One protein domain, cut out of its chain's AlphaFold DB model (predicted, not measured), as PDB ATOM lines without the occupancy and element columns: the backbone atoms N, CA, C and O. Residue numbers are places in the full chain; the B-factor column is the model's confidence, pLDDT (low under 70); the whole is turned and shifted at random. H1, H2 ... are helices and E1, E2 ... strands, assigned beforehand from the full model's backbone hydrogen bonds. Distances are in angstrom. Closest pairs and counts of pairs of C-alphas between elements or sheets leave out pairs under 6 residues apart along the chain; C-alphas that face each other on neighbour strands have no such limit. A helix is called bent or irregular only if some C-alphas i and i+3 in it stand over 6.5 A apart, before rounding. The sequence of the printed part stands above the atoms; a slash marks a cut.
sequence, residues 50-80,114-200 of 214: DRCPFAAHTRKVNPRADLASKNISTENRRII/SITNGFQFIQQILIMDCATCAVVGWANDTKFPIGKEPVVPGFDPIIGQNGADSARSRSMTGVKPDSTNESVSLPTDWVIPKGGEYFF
ATOM      1  N   ASP A  50     126.498 124.006 126.999       86.94
ATOM      2  CA  ASP A  50     127.007 125.213 127.667       86.94
ATOM      3  C   ASP A  50     125.868 126.163 128.041       86.94
ATOM      4  O   ASP A  50     125.855 126.753 129.125       86.94
ATOM      5  N   ARG A  51     124.868 126.260 127.161       88.19
ATOM      6  CA  ARG A  51     123.694 127.119 127.340       88.19
ATOM      7  C   ARG A  51     122.615 126.411 128.154       88.19
ATOM      8  O   ARG A  51     122.226 126.884 129.219       88.19
ATOM      9  N   CYS A  52     122.200 125.237 127.683       90.38
ATOM     10  CA  CYS A  52     121.157 124.426 128.294       90.38
ATOM     11  C   CYS A  52     121.594 122.947 128.354       90.38
ATOM     12  O   CYS A  52     121.867 122.375 127.294       90.38
ATOM     13  N   PRO A  53     121.663 122.309 129.538       92.69
ATOM     14  CA  PRO A  53     121.962 120.884 129.657       92.69
ATOM     15  C   PRO A  53     121.046 120.007 128.802       92.69
ATOM     16  O   PRO A  53     119.843 120.240 128.723       92.69
ATOM     17  N   PHE A  54     121.592 118.930 128.240       93.31
ATOM     18  CA  PHE A  54     120.837 117.896 127.523       93.31
ATOM     19  C   PHE A  54     119.760 117.257 128.409       93.31
ATOM     20  O   PHE A  54     118.679 116.929 127.931       93.31
ATOM     21  N   ALA A  55     120.038 117.129 129.707       92.56
ATOM     22  CA  ALA A  55     119.102 116.607 130.693       92.56
ATOM     23  C   ALA A  55     118.155 117.662 131.299       92.56
ATOM     24  O   ALA A  55     117.389 117.334 132.201       92.56
ATOM     25  N   ALA A  56     118.163 118.914 130.820       91.94
ATOM     26  CA  ALA A  56     117.184 119.909 131.251       91.94
ATOM     27  C   ALA A  56     115.754 119.418 130.981       91.94
ATOM     28  O   ALA A  56     115.467 118.886 129.912       91.94
ATOM     29  N   HIS A  57     114.842 119.657 131.917       92.00
ATOM     30  CA  HIS A  57     113.453 119.223 131.860       92.00
ATOM     31  C   HIS A  57     112.763 119.620 130.554       92.00
ATOM     32  O   HIS A  57     112.236 118.779 129.834       92.00
ATOM     33  N   THR A  58     112.819 120.903 130.192       91.56
ATOM     34  CA  THR A  58     112.197 121.432 128.966       91.56
ATOM     35  C   THR A  58     112.810 120.857 127.687       91.56
ATOM     36  O   THR A  58     112.119 120.764 126.673       91.56
ATOM     37  N   ARG A  59     114.083 120.447 127.727       93.19
ATOM     38  CA  ARG A  59     114.812 119.821 126.616       93.19
ATOM     39  C   ARG A  59     114.540 118.318 126.527       93.19
ATOM     40  O   ARG A  59     114.363 117.797 125.433       93.19
ATOM     41  N   LYS A  60     114.386 117.638 127.665       91.81
ATOM     42  CA  LYS A  60     113.934 116.244 127.754       91.81
ATOM     43  C   LYS A  60     112.513 116.081 127.220       91.81
ATOM     44  O   LYS A  60     112.284 115.203 126.401       91.81
ATOM     45  N   VAL A  61     111.573 116.931 127.642       92.06
ATOM     46  CA  VAL A  61     110.150 116.805 127.258       92.06
ATOM     47  C   VAL A  61     109.819 117.405 125.886       92.06
ATOM     48  O   VAL A  61     108.779 117.083 125.316       92.06
ATOM     49  N   ASN A  62     110.675 118.279 125.347       92.50
ATOM     50  CA  ASN A  62     110.587 118.795 123.979       92.50
ATOM     51  C   ASN A  62     112.004 119.024 123.405       92.50
ATOM     52  O   ASN A  62     112.549 120.114 123.565       92.50
ATOM     53  N   PRO A  63     112.595 118.028 122.722       91.25
ATOM     54  CA  PRO A  63     114.006 118.031 122.302       91.25
ATOM     55  C   PRO A  63     114.368 118.969 121.143       91.25
ATOM     56  O   PRO A  63     115.546 119.233 120.912       91.25
ATOM     57  N   ARG A  64     113.379 119.474 120.391       93.62
ATOM     58  CA  ARG A  64     113.581 120.398 119.256       93.62
ATOM     59  C   ARG A  64     114.704 119.936 118.303       93.62
ATOM     60  O   ARG A  64     114.597 118.859 117.711       93.62
ATOM     61  N   ALA A  65     115.780 120.719 118.153       94.25
ATOM     62  CA  ALA A  65     116.880 120.434 117.236       94.25
ATOM     63  C   ALA A  65     117.661 119.157 117.579       94.25
ATOM     64  O   ALA A  65     118.280 118.588 116.679       94.25
ATOM     65  N   ASP A  66     117.601 118.647 118.818       90.38
ATOM     66  CA  ASP A  66     118.258 117.384 119.190       90.38
ATOM     67  C   ASP A  66     117.765 116.191 118.362       90.38
ATOM     68  O   ASP A  66     118.547 115.289 118.057       90.38
ATOM     69  N   LEU A  67     116.483 116.205 117.984       90.62
ATOM     70  CA  LEU A  67     115.859 115.180 117.148       90.62
ATOM     71  C   LEU A  67     115.606 115.672 115.719       90.62
ATOM     72  O   LEU A  67     115.801 114.904 114.775       90.62
ATOM     73  N   ALA A  68     115.264 116.952 115.533       90.00
ATOM     74  CA  ALA A  68     115.018 117.502 114.201       90.00
ATOM     75  C   ALA A  68     116.274 117.473 113.311       90.00
ATOM     76  O   ALA A  68     116.171 117.129 112.138       90.00
ATOM     77  N   SER A  69     117.471 117.722 113.865       89.50
ATOM     78  CA  SER A  69     118.744 117.596 113.123       89.50
ATOM     79  C   SER A  69     119.034 116.170 112.632       89.50
ATOM     80  O   SER A  69     119.859 115.974 111.745       89.50
ATOM     81  N   LYS A  70     118.343 115.173 113.196       87.56
ATOM     82  CA  LYS A  70     118.422 113.754 112.830       87.56
ATOM     83  C   LYS A  70     117.219 113.300 111.994       87.56
ATOM     84  O   LYS A  70     117.044 112.102 111.799       87.56
ATOM     85  N   ASN A  71     116.384 114.231 111.523       90.06
ATOM     86  CA  ASN A  71     115.132 113.969 110.803       90.06
ATOM     87  C   ASN A  71     114.123 113.103 111.586       90.06
ATOM     88  O   ASN A  71     113.305 112.400 110.994       90.06
ATOM     89  N   ILE A  72     114.158 113.153 112.923       87.81
ATOM     90  CA  ILE A  72     113.206 112.447 113.786       87.81
ATOM     91  C   ILE A  72     112.097 113.423 114.185       87.81
ATOM     92  O   ILE A  72     112.336 114.397 114.900       87.81
ATOM     93  N   SER A  73     110.873 113.152 113.730       88.31
ATOM     94  CA  SER A  73     109.699 113.959 114.071       88.31
ATOM     95  C   SER A  73     109.234 113.712 115.507       88.31
ATOM     96  O   SER A  73     109.167 112.572 115.969       88.31
ATOM     97  N   THR A  74     108.860 114.791 116.197       87.75
ATOM     98  CA  THR A  74     108.306 114.765 117.560       87.75
ATOM     99  C   THR A  74     106.832 115.169 117.612       87.75
ATOM    100  O   THR A  74     106.284 115.326 118.702       87.75
ATOM    101  N   GLU A  75     106.168 115.350 116.465       90.19
ATOM    102  CA  GLU A  75     104.778 115.834 116.394       90.19
ATOM    103  C   GLU A  75     103.806 114.957 117.185       90.19
ATOM    104  O   GLU A  75     103.002 115.448 117.976       90.19
ATOM    105  N   ASN A  76     103.931 113.640 117.029       87.25
ATOM    106  CA  ASN A  76     103.102 112.664 117.730       87.25
ATOM    107  C   ASN A  76     103.438 112.534 119.226       87.25
ATOM    108  O   ASN A  76     102.730 111.825 119.937       87.25
ATOM    109  N   ARG A  77     104.505 113.193 119.697       88.56
ATOM    110  CA  ARG A  77     104.940 113.205 121.100       88.56
ATOM    111  C   ARG A  77     104.478 114.451 121.851       88.56
ATOM    112  O   ARG A  77     104.684 114.542 123.056       88.56
ATOM    113  N   ARG A  78     103.865 115.429 121.174       91.62
ATOM    114  CA  ARG A  78     103.432 116.678 121.814       91.62
ATOM    115  C   ARG A  78     102.229 116.455 122.734       91.62
ATOM    116  O   ARG A  78     101.327 115.673 122.438       91.62
ATOM    117  N   ILE A  79     102.193 117.222 123.822       94.94
ATOM    118  CA  ILE A  79     101.088 117.246 124.785       94.94
ATOM    119  C   ILE A  79     100.632 118.683 125.052       94.94
ATOM    120  O   ILE A  79     101.446 119.607 125.103       94.94
ATOM    121  N   ILE A  80      99.334 118.873 125.279       97.06
ATOM    122  CA  ILE A  80      98.773 120.134 125.780       97.06
ATOM    123  C   ILE A  80      98.647 120.013 127.295       97.06
ATOM    124  O   ILE A  80      97.925 119.147 127.777       97.06
ATOM    125  N   SER A 114      97.144 110.314 121.724       93.75
ATOM    126  CA  SER A 114      97.558 108.968 122.132       93.75
ATOM    127  C   SER A 114      98.412 109.047 123.394       93.75
ATOM    128  O   SER A 114      99.510 109.599 123.368       93.75
ATOM    129  N   ILE A 115      97.925 108.459 124.490       91.06
ATOM    130  CA  ILE A 115      98.620 108.444 125.787       91.06
ATOM    131  C   ILE A 115      99.990 107.772 125.661       91.06
ATOM    132  O   ILE A 115     100.981 108.316 126.151       91.06
ATOM    133  N   THR A 116     100.042 106.645 124.944       89.94
ATOM    134  CA  THR A 116     101.271 105.897 124.661       89.94
ATOM    135  C   THR A 116     102.291 106.753 123.938       89.94
ATOM    136  O   THR A 116     103.469 106.670 124.257       89.94
ATOM    137  N   ASN A 117     101.865 107.600 122.992       88.56
ATOM    138  CA  ASN A 117     102.798 108.439 122.252       88.56
ATOM    139  C   ASN A 117     103.137 109.765 122.939       88.56
ATOM    140  O   ASN A 117     104.236 110.261 122.716       88.56
ATOM    141  N   GLY A 118     102.236 110.316 123.750       89.06
ATOM    142  CA  GLY A 118     102.424 111.567 124.478       89.06
ATOM    143  C   GLY A 118     103.021 111.348 125.866       89.06
ATOM    144  O   GLY A 118     104.225 111.154 126.016       89.06
ATOM    145  N   PHE A 119     102.171 111.408 126.896       90.69
ATOM    146  CA  PHE A 119     102.599 111.405 128.299       90.69
ATOM    147  C   PHE A 119     103.444 110.181 128.678       90.69
ATOM    148  O   PHE A 119     104.506 110.356 129.272       90.69
ATOM    149  N   GLN A 120     103.013 108.965 128.313       88.62
ATOM    150  CA  GLN A 120     103.765 107.755 128.656       88.62
ATOM    151  C   GLN A 120     105.136 107.760 127.990       88.62
ATOM    152  O   GLN A 120     106.128 107.550 128.668       88.62
ATOM    153  N   PHE A 121     105.232 108.089 126.702       88.12
ATOM    154  CA  PHE A 121     106.527 108.137 126.020       88.12
ATOM    155  C   PHE A 121     107.482 109.193 126.591       88.12
ATOM    156  O   PHE A 121     108.682 108.957 126.690       88.12
ATOM    157  N   ILE A 122     106.965 110.367 126.966       88.75
ATOM    158  CA  ILE A 122     107.790 111.422 127.569       88.75
ATOM    159  C   ILE A 122     108.340 110.959 128.927       88.75
ATOM    160  O   ILE A 122     109.520 111.164 129.212       88.75
ATOM    161  N   GLN A 123     107.494 110.348 129.760       83.12
ATOM    162  CA  GLN A 123     107.837 109.976 131.132       83.12
ATOM    163  C   GLN A 123     108.618 108.659 131.230       83.12
ATOM    164  O   GLN A 123     109.531 108.541 132.043       83.12
ATOM    165  N   GLN A 124     108.219 107.646 130.469       72.19
ATOM    166  CA  GLN A 124     108.403 106.244 130.826       72.19
ATOM    167  C   GLN A 124     109.487 105.568 129.993       72.19
ATOM    168  O   GLN A 124     109.486 105.643 128.773       72.19
ATOM    169  N   ILE A 125     110.336 104.772 130.640       49.69
ATOM    170  CA  ILE A 125     111.015 103.661 129.969       49.69
ATOM    171  C   ILE A 125     109.940 102.601 129.709       49.69
ATOM    172  O   ILE A 125     109.465 101.968 130.650       49.69
ATOM    173  N   LEU A 126     109.535 102.403 128.458       39.22
ATOM    174  CA  LEU A 126     108.771 101.218 128.096       39.22
ATOM    175  C   LEU A 126     109.763 100.051 128.031       39.22
ATOM    176  O   LEU A 126     110.406  99.805 127.009       39.22
ATOM    177  N   ILE A 127     109.899  99.337 129.152       33.19
ATOM    178  CA  ILE A 127     110.377  97.955 129.125       33.19
ATOM    179  C   ILE A 127     109.212  97.137 128.568       33.19
ATOM    180  O   ILE A 127     108.315  96.736 129.305       33.19
ATOM    181  N   MET A 128     109.191  96.922 127.253       31.59
ATOM    182  CA  MET A 128     108.622  95.673 126.762       31.59
ATOM    183  C   MET A 128     109.699  94.615 126.963       31.59
ATOM    184  O   MET A 128     110.839  94.812 126.548       31.59
ATOM    185  N   ASP A 129     109.339  93.527 127.636       38.19
ATOM    186  CA  ASP A 129     110.150  92.318 127.724       38.19
ATOM    187  C   ASP A 129     110.416  91.780 126.309       38.19
ATOM    188  O   ASP A 129     109.618  91.076 125.698       38.19
ATOM    189  N   CYS A 130     111.515  92.239 125.732       44.34
ATOM    190  CA  CYS A 130     112.181  91.669 124.583       44.34
ATOM    191  C   CYS A 130     113.626  92.123 124.735       44.34
ATOM    192  O   CYS A 130     113.890  93.325 124.797       44.34
ATOM    193  N   ALA A 131     114.552  91.169 124.822       41.22
ATOM    194  CA  ALA A 131     115.962  91.359 125.170       41.22
ATOM    195  C   ALA A 131     116.742  92.391 124.313       41.22
ATOM    196  O   ALA A 131     117.920  92.631 124.564       41.22
ATOM    197  N   THR A 132     116.111  93.026 123.324       41.84
ATOM    198  CA  THR A 132     116.680  94.063 122.455       41.84
ATOM    199  C   THR A 132     115.733  95.237 122.137       41.84
ATOM    200  O   THR A 132     116.113  96.109 121.357       41.84
ATOM    201  N   CYS A 133     114.533  95.332 122.730       42.12
ATOM    202  CA  CYS A 133     113.551  96.387 122.412       42.12
ATOM    203  C   CYS A 133     113.163  97.237 123.634       42.12
ATOM    204  O   CYS A 133     111.996  97.307 124.010       42.12
ATOM    205  N   ALA A 134     114.126  97.930 124.241       42.16
ATOM    206  CA  ALA A 134     113.795  99.015 125.162       42.16
ATOM    207  C   ALA A 134     113.348 100.240 124.348       42.16
ATOM    208  O   ALA A 134     114.161 100.880 123.677       42.16
ATOM    209  N   VAL A 135     112.061 100.588 124.402       45.59
ATOM    210  CA  VAL A 135     111.620 101.923 123.984       45.59
ATOM    211  C   VAL A 135     111.888 102.840 125.169       45.59
ATOM    212  O   VAL A 135     111.126 102.906 126.131       45.59
ATOM    213  N   VAL A 136     113.041 103.499 125.140       55.66
ATOM    214  CA  VAL A 136     113.488 104.338 126.250       55.66
ATOM    215  C   VAL A 136     112.809 105.707 126.139       55.66
ATOM    216  O   VAL A 136     113.075 106.465 125.205       55.66
ATOM    217  N   GLY A 137     111.870 106.012 127.037       63.62
ATOM    218  CA  GLY A 137     111.247 107.333 127.084       63.62
ATOM    219  C   GLY A 137     112.153 108.382 127.703       63.62
ATOM    220  O   GLY A 137     113.100 108.091 128.432       63.62
ATOM    221  N   TRP A 138     111.868 109.633 127.375       81.94
ATOM    222  CA  TRP A 138     112.858 110.702 127.423       81.94
ATOM    223  C   TRP A 138     113.338 111.056 128.834       81.94
ATOM    224  O   TRP A 138     114.547 111.149 129.068       81.94
ATOM    225  N   ALA A 139     112.415 111.255 129.778       81.69
ATOM    226  CA  ALA A 139     112.737 111.761 131.113       81.69
ATOM    227  C   ALA A 139     113.549 110.767 131.964       81.69
ATOM    228  O   ALA A 139     114.445 111.175 132.709       81.69
ATOM    229  N   ASN A 140     113.261 109.471 131.826       84.19
ATOM    230  CA  ASN A 140     113.895 108.406 132.603       84.19
ATOM    231  C   ASN A 140     115.131 107.800 131.907       84.19
ATOM    232  O   ASN A 140     115.925 107.136 132.565       84.19
ATOM    233  N   ASP A 141     115.328 108.027 130.603       85.94
ATOM    234  CA  ASP A 141     116.507 107.538 129.877       85.94
ATOM    235  C   ASP A 141     117.753 108.383 130.166       85.94
ATOM    236  O   ASP A 141     117.840 109.545 129.766       85.94
ATOM    237  N   THR A 142     118.785 107.789 130.762       88.38
ATOM    238  CA  THR A 142     120.066 108.474 130.981       88.38
ATOM    239  C   THR A 142     120.822 108.826 129.700       88.38
ATOM    240  O   THR A 142     121.685 109.700 129.729       88.38
ATOM    241  N   LYS A 143     120.530 108.154 128.583       89.12
ATOM    242  CA  LYS A 143     121.197 108.340 127.285       89.12
ATOM    243  C   LYS A 143     120.406 109.228 126.326       89.12
ATOM    244  O   LYS A 143     120.850 109.452 125.204       89.12
ATOM    245  N   PHE A 144     119.257 109.743 126.759       88.44
ATOM    246  CA  PHE A 144     118.454 110.676 125.979       88.44
ATOM    247  C   PHE A 144     118.829 112.136 126.291       88.44
ATOM    248  O   PHE A 144     118.993 112.461 127.470       88.44
ATOM    249  N   PRO A 145     118.882 113.057 125.308       89.19
ATOM    250  CA  PRO A 145     118.683 112.862 123.868       89.19
ATOM    251  C   PRO A 145     119.765 111.985 123.234       89.19
ATOM    252  O   PRO A 145     120.880 111.934 123.731       89.19
ATOM    253  N   ILE A 146     119.444 111.303 122.134       88.31
ATOM    254  CA  ILE A 146     120.354 110.335 121.502       88.31
ATOM    255  C   ILE A 146     121.573 110.995 120.834       88.31
ATOM    256  O   ILE A 146     121.502 112.113 120.316       88.31
ATOM    257  N   GLY A 147     122.680 110.250 120.750       87.31
ATOM    258  CA  GLY A 147     123.874 110.647 119.996       87.31
ATOM    259  C   GLY A 147     124.665 111.785 120.638       87.31
ATOM    260  O   GLY A 147     125.109 112.678 119.920       87.31
ATOM    261  N   LYS A 148     124.792 111.766 121.970       89.06
ATOM    262  CA  LYS A 148     125.557 112.745 122.767       89.06
ATOM    263  C   LYS A 148     126.891 112.205 123.282       89.06
ATOM    264  O   LYS A 148     127.572 112.889 124.037       89.06
ATOM    265  N   GLU A 149     127.261 111.000 122.855       86.88
ATOM    266  CA  GLU A 149     128.511 110.345 123.238       86.88
ATOM    267  C   GLU A 149     129.732 111.244 122.955       86.88
ATOM    268  O   GLU A 149     129.769 111.904 121.912       86.88
ATOM    269  N   PRO A 150     130.731 111.286 123.859       88.25
ATOM    270  CA  PRO A 150     130.888 110.440 125.052       88.25
ATOM    271  C   PRO A 150     130.110 110.932 126.288       88.25
ATOM    272  O   PRO A 150     130.297 110.413 127.388       88.25
ATOM    273  N   VAL A 151     129.284 111.973 126.152       90.56
ATOM    274  CA  VAL A 151     128.537 112.547 127.272       90.56
ATOM    275  C   VAL A 151     127.272 111.741 127.533       90.56
ATOM    276  O   VAL A 151     126.472 111.512 126.628       90.56
ATOM    277  N   VAL A 152     127.053 111.382 128.798       91.94
ATOM    278  CA  VAL A 152     125.810 110.767 129.272       91.94
ATOM    279  C   VAL A 152     124.951 111.864 129.914       91.94
ATOM    280  O   VAL A 152     125.309 112.354 130.989       91.94
ATOM    281  N   PRO A 153     123.842 112.304 129.280       92.38
ATOM    282  CA  PRO A 153     123.001 113.379 129.812       92.38
ATOM    283  C   PRO A 153     122.492 113.115 131.233       92.38
ATOM    284  O   PRO A 153     122.523 114.008 132.080       92.38
ATOM    285  N   GLY A 154     122.056 111.885 131.501       91.06
ATOM    286  CA  GLY A 154     121.428 111.484 132.754       91.06
ATOM    287  C   GLY A 154     119.909 111.679 132.764       91.06
ATOM    288  O   GLY A 154     119.264 111.835 131.723       91.06
ATOM    289  N   PHE A 155     119.328 111.607 133.957       90.25
ATOM    290  CA  PHE A 155     117.883 111.720 134.161       90.25
ATOM    291  C   PHE A 155     117.406 113.166 134.031       90.25
ATOM    292  O   PHE A 155     118.146 114.104 134.321       90.25
ATOM    293  N   ASP A 156     116.130 113.345 133.688       91.00
ATOM    294  CA  ASP A 156     115.437 114.604 133.959       91.00
ATOM    295  C   ASP A 156     115.476 114.883 135.475       91.00
ATOM    296  O   ASP A 156     115.070 114.014 136.252       91.00
ATOM    297  N   PRO A 157     115.951 116.055 135.932       89.19
ATOM    298  CA  PRO A 157     116.116 116.341 137.354       89.19
ATOM    299  C   PRO A 157     114.801 116.583 138.105       89.19
ATOM    300  O   PRO A 157     114.768 116.430 139.325       89.19
ATOM    301  N   ILE A 158     113.719 116.919 137.404       89.19
ATOM    302  CA  ILE A 158     112.419 117.266 137.986       89.19
ATOM    303  C   ILE A 158     111.500 116.046 138.026       89.19
ATOM    304  O   ILE A 158     111.049 115.671 139.106       89.19
ATOM    305  N   ILE A 159     111.244 115.424 136.871       89.38
ATOM    306  CA  ILE A 159     110.261 114.333 136.728       89.38
ATOM    307  C   ILE A 159     110.892 112.967 136.457       89.38
ATOM    308  O   ILE A 159     110.174 111.974 136.386       89.38
ATOM    309  N   GLY A 160     112.210 112.900 136.254       88.31
ATOM    310  CA  GLY A 160     112.892 111.632 136.024       88.31
ATOM    311  C   GLY A 160     112.778 110.728 137.249       88.31
ATOM    312  O   GLY A 160     112.883 111.191 138.380       88.31
ATOM    313  N   GLN A 161     112.586 109.434 137.034       84.75
ATOM    314  CA  GLN A 161     112.458 108.437 138.091       84.75
ATOM    315  C   GLN A 161     113.366 107.250 137.789       84.75
ATOM    316  O   GLN A 161     113.369 106.717 136.680       84.75
ATOM    317  N   ASN A 162     114.128 106.830 138.794       79.62
ATOM    318  CA  ASN A 162     114.975 105.647 138.737       79.62
ATOM    319  C   ASN A 162     114.307 104.572 139.596       79.62
ATOM    320  O   ASN A 162     114.520 104.589 140.801       79.62
ATOM    321  N   GLY A 163     113.441 103.740 138.999       67.38
ATOM    322  CA  GLY A 163     112.455 102.843 139.639       67.38
ATOM    323  C   GLY A 163     112.962 101.764 140.615       67.38
ATOM    324  O   GLY A 163     112.362 100.701 140.694       67.38
ATOM    325  N   ALA A 164     114.055 102.013 141.335       59.19
ATOM    326  CA  ALA A 164     114.580 101.222 142.436       59.19
ATOM    327  C   ALA A 164     114.019 101.707 143.790       59.19
ATOM    328  O   ALA A 164     113.982 102.908 144.071       59.19
ATOM    329  N   ASP A 165     113.641 100.763 144.655       53.09
ATOM    330  CA  ASP A 165     112.911 101.031 145.905       53.09
ATOM    331  C   ASP A 165     113.735 101.684 147.029       53.09
ATOM    332  O   ASP A 165     113.157 102.306 147.918       53.09
ATOM    333  N   SER A 166     115.069 101.588 147.022       50.16
ATOM    334  CA  SER A 166     115.889 101.967 148.192       50.16
ATOM    335  C   SER A 166     116.942 103.047 147.938       50.16
ATOM    336  O   SER A 166     117.386 103.701 148.879       50.16
ATOM    337  N   ALA A 167     117.306 103.305 146.682       54.09
ATOM    338  CA  ALA A 167     118.195 104.401 146.320       54.09
ATOM    339  C   ALA A 167     117.716 105.016 145.005       54.09
ATOM    340  O   ALA A 167     118.261 104.738 143.940       54.09
ATOM    341  N   ARG A 168     116.714 105.902 145.080       66.38
ATOM    342  CA  ARG A 168     116.235 106.731 143.951       66.38
ATOM    343  C   ARG A 168     117.272 107.764 143.480       66.38
ATOM    344  O   ARG A 168     116.929 108.810 142.937       66.38
ATOM    345  N   SER A 169     118.554 107.484 143.714       76.06
ATOM    346  CA  SER A 169     119.668 108.307 143.291       76.06
ATOM    347  C   SER A 169     119.667 108.371 141.773       76.06
ATOM    348  O   SER A 169     119.781 107.357 141.079       76.06
ATOM    349  N   ARG A 170     119.537 109.590 141.267       87.69
ATOM    350  CA  ARG A 170     119.688 109.935 139.860       87.69
ATOM    351  C   ARG A 170     120.969 110.738 139.694       87.69
ATOM    352  O   ARG A 170     121.559 111.219 140.662       87.69
ATOM    353  N   SER A 171     121.413 110.903 138.463       90.00
ATOM    354  CA  SER A 171     122.473 111.848 138.142       90.00
ATOM    355  C   SER A 171     122.197 112.514 136.808       90.00
ATOM    356  O   SER A 171     121.436 111.992 135.985       90.00
ATOM    357  N   MET A 172     122.796 113.683 136.616       91.38
ATOM    358  CA  MET A 172     122.773 114.396 135.346       91.38
ATOM    359  C   MET A 172     124.090 115.121 135.091       91.38
ATOM    360  O   MET A 172     124.824 115.431 136.029       91.38
ATOM    361  N   THR A 173     124.375 115.412 133.829       91.81
ATOM    362  CA  THR A 173     125.500 116.254 133.401       91.81
ATOM    363  C   THR A 173     125.003 117.627 132.946       91.81
ATOM    364  O   THR A 173     123.800 117.891 132.886       91.81
ATOM    365  N   GLY A 174     125.926 118.553 132.688       88.38
ATOM    366  CA  GLY A 174     125.593 119.871 132.155       88.38
ATOM    367  C   GLY A 174     124.942 120.814 133.166       88.38
ATOM    368  O   GLY A 174     124.321 121.787 132.762       88.38
ATOM    369  N   VAL A 175     125.082 120.579 134.477       84.94
ATOM    370  CA  VAL A 175     124.642 121.526 135.527       84.94
ATOM    371  C   VAL A 175     125.650 122.654 135.724       84.94
ATOM    372  O   VAL A 175     125.253 123.810 135.866       84.94
ATOM    373  N   LYS A 176     126.951 122.367 135.621       83.06
ATOM    374  CA  LYS A 176     128.040 123.350 135.738       83.06
ATOM    375  C   LYS A 176     128.499 123.852 134.356       83.06
ATOM    376  O   LYS A 176     128.808 123.014 133.511       83.06
ATOM    377  N   PRO A 177     128.426 125.164 134.038       76.88
ATOM    378  CA  PRO A 177     128.757 125.655 132.690       76.88
ATOM    379  C   PRO A 177     130.239 125.565 132.339       76.88
ATOM    380  O   PRO A 177     130.593 125.453 131.177       76.88
ATOM    381  N   ASP A 178     131.088 125.620 133.354       82.50
ATOM    382  CA  ASP A 178     132.542 125.494 133.300       82.50
ATOM    383  C   ASP A 178     133.023 124.037 133.247       82.50
ATOM    384  O   ASP A 178     134.165 123.779 132.880       82.50
ATOM    385  N   SER A 179     132.153 123.084 133.591       84.88
ATOM    386  CA  SER A 179     132.460 121.653 133.617       84.88
ATOM    387  C   SER A 179     131.232 120.844 133.190       84.88
ATOM    388  O   SER A 179     130.574 120.170 133.984       84.88
ATOM    389  N   THR A 180     130.867 120.957 131.913       85.12
ATOM    390  CA  THR A 180     129.604 120.415 131.379       85.12
ATOM    391  C   THR A 180     129.519 118.891 131.404       85.12
ATOM    392  O   THR A 180     128.416 118.354 131.446       85.12
ATOM    393  N   ASN A 181     130.652 118.193 131.460       87.12
ATOM    394  CA  ASN A 181     130.698 116.733 131.569       87.12
ATOM    395  C   ASN A 181     130.692 116.232 133.020       87.12
ATOM    396  O   ASN A 181     130.611 115.027 133.249       87.12
ATOM    397  N   GLU A 182     130.779 117.128 134.007       89.75
ATOM    398  CA  GLU A 182     130.736 116.732 135.409       89.75
ATOM    399  C   GLU A 182     129.339 116.230 135.783       89.75
ATOM    400  O   GLU A 182     128.326 116.897 135.549       89.75
ATOM    401  N   SER A 183     129.294 115.039 136.380       89.50
ATOM    402  CA  SER A 183     128.058 114.444 136.867       89.50
ATOM    403  C   SER A 183     127.675 115.031 138.224       89.50
ATOM    404  O   SER A 183     128.471 115.045 139.162       89.50
ATOM    405  N   VAL A 184     126.433 115.489 138.338       89.56
ATOM    406  CA  VAL A 184     125.825 115.949 139.585       89.56
ATOM    407  C   VAL A 184     124.846 114.894 140.074       89.56
ATOM    408  O   VAL A 184     123.950 114.473 139.338       89.56
ATOM    409  N   SER A 185     125.012 114.475 141.330       89.62
ATOM    410  CA  SER A 185     124.089 113.560 141.999       89.62
ATOM    411  C   SER A 185     122.784 114.271 142.366       89.62
ATOM    412  O   SER A 185     122.778 115.403 142.850       89.62
ATOM    413  N   LEU A 186     121.677 113.570 142.146       86.75
ATOM    414  CA  LEU A 186     120.316 113.941 142.504       86.75
ATOM    415  C   LEU A 186     119.812 112.885 143.503       86.75
ATOM    416  O   LEU A 186     119.188 111.900 143.100       86.75
ATOM    417  N   PRO A 187     120.134 113.033 144.801       82.94
ATOM    418  CA  PRO A 187     119.908 111.987 145.800       82.94
ATOM    419  C   PRO A 187     118.443 111.868 146.246       82.94
ATOM    420  O   PRO A 187     118.098 110.949 146.984       82.94
ATOM    421  N   THR A 188     117.582 112.807 145.851       82.88
ATOM    422  CA  THR A 188     116.191 112.891 146.307       82.88
ATOM    423  C   THR A 188     115.274 113.271 145.154       82.88
ATOM    424  O   THR A 188     115.617 114.116 144.324       82.88
ATOM    425  N   ASP A 189     114.083 112.676 145.139       84.31
ATOM    426  CA  ASP A 189     113.005 113.087 144.250       84.31
ATOM    427  C   ASP A 189     112.279 114.304 144.817       84.31
ATOM    428  O   ASP A 189     111.680 114.251 145.887       84.31
ATOM    429  N   TRP A 190     112.309 115.397 144.061       86.88
ATOM    430  CA  TRP A 190     111.589 116.629 144.391       86.88
ATOM    431  C   TRP A 190     110.100 116.550 144.044       86.88
ATOM    432  O   TRP A 190     109.292 117.285 144.605       86.88
ATOM    433  N   VAL A 191     109.739 115.659 143.117       89.12
ATOM    434  CA  VAL A 191     108.364 115.402 142.690       89.12
ATOM    435  C   VAL A 191     108.037 113.947 142.997       89.12
ATOM    436  O   VAL A 191     108.656 113.034 142.453       89.12
ATOM    437  N   ILE A 192     107.059 113.733 143.875       89.69
ATOM    438  CA  ILE A 192     106.628 112.401 144.305       89.69
ATOM    439  C   ILE A 192     105.208 112.175 143.778       89.69
ATOM    440  O   ILE A 192     104.280 112.825 144.267       89.69
ATOM    441  N   PRO A 193     104.996 111.285 142.790       89.75
ATOM    442  CA  PRO A 193     103.647 110.969 142.344       89.75
ATOM    443  C   PRO A 193     102.901 110.229 143.458       89.75
ATOM    444  O   PRO A 193     103.388 109.226 143.978       89.75
ATOM    445  N   LYS A 194     101.709 110.716 143.812       90.94
ATOM    446  CA  LYS A 194     100.809 110.069 144.785       90.94
ATOM    447  C   LYS A 194      99.625 109.341 144.132       90.94
ATOM    448  O   LYS A 194      98.741 108.862 144.830       90.94
ATOM    449  N   GLY A 195      99.598 109.270 142.801       89.00
ATOM    450  CA  GLY A 195      98.530 108.648 142.022       89.00
ATOM    451  C   GLY A 195      98.224 109.421 140.742       89.00
ATOM    452  O   GLY A 195      98.832 110.456 140.462       89.00
ATOM    453  N   GLY A 196      97.281 108.900 139.966       93.31
ATOM    454  CA  GLY A 196      96.812 109.471 138.708       93.31
ATOM    455  C   GLY A 196      95.955 108.461 137.951       93.31
ATOM    456  O   GLY A 196      95.957 107.282 138.293       93.31
ATOM    457  N   GLU A 197      95.226 108.926 136.940       95.94
ATOM    458  CA  GLU A 197      94.381 108.074 136.101       95.94
ATOM    459  C   GLU A 197      94.340 108.605 134.660       95.94
ATOM    460  O   GLU A 197      94.555 109.797 134.407       95.94
ATOM    461  N   TYR A 198      94.078 107.710 133.710       96.62
ATOM    462  CA  TYR A 198      93.854 108.024 132.309       96.62
ATOM    463  C   TYR A 198      92.367 108.164 132.000       96.62
ATOM    464  O   TYR A 198      91.575 107.242 132.169       96.62
ATOM    465  N   PHE A 199      92.002 109.321 131.451       96.94
ATOM    466  CA  PHE A 199      90.634 109.625 131.048       96.94
ATOM    467  C   PHE A 199      90.548 109.902 129.550       96.94
ATOM    468  O   PHE A 199      91.494 110.384 128.924       96.94
ATOM    469  N   PHE A 200      89.364 109.664 128.990       96.62
ATOM    470  CA  PHE A 200      88.993 110.119 127.660       96.62
ATOM    471  C   PHE A 200      88.017 111.289 127.787       96.62
ATOM    472  O   PHE A 200      87.016 111.184 128.490       96.62
TER     473      PHE A 200
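This is residues 50 to 80 and 114 to 200 of the 214 residues of the protein "Lanosterol 14-alpha-demethylase (EC)" of Ganoderma boninense (UniProt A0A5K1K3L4). With little regular structure, this is a body mostly of loops, holding three short helices and two small hairpins, E1-E2 and E3-E4, set apart from each other. The 118 printed residues include H1, H2, H3, E1, E2, E3, E4 in chain order; the class is mixed, with 29 residues in named elements. The whole is compact, radius of gyration of the C-alphas 14.5 A, spanning 46 by 39 by 33 A.

H1, residues 57 to 61, is apart from H2, residues 65 to 68. H1 is close to but not clearly touching H3, residues 116 to 123: the closest C-alphas, of Val 61 and Ile 122, are 5.9 A apart. E1, residues 125 to 127, and E2, residues 134 to 136, form an antiparallel hairpin at 170 degrees; N 126 and O 135 are within hydrogen-bond range, 2.9 A. E3, residues 170 to 172, and E4, residues 184 to 186, form another at 148 degrees, with N 184 and O 172 at 2.8 A. Every O i to N i+4 pair is within range in H1, 2 of 4 in H3; H2 is too short for one.

H1 begins at C-alpha 57, (113.453, 119.223, 131.860); E4 ends at C-alpha 186, (120.316, 113.941, 142.504). H3, 10.1 A long, is only just irregular: C-alphas 116 and 119 are 6.7 A apart.

Residues 81 to 113 are not printed; C-alphas 80 and 114 are 11.8 A apart. The links E2 to E3 and E3 to E4 are long. Residues 125 to 137 and 163 to 168 have pLDDT under 70.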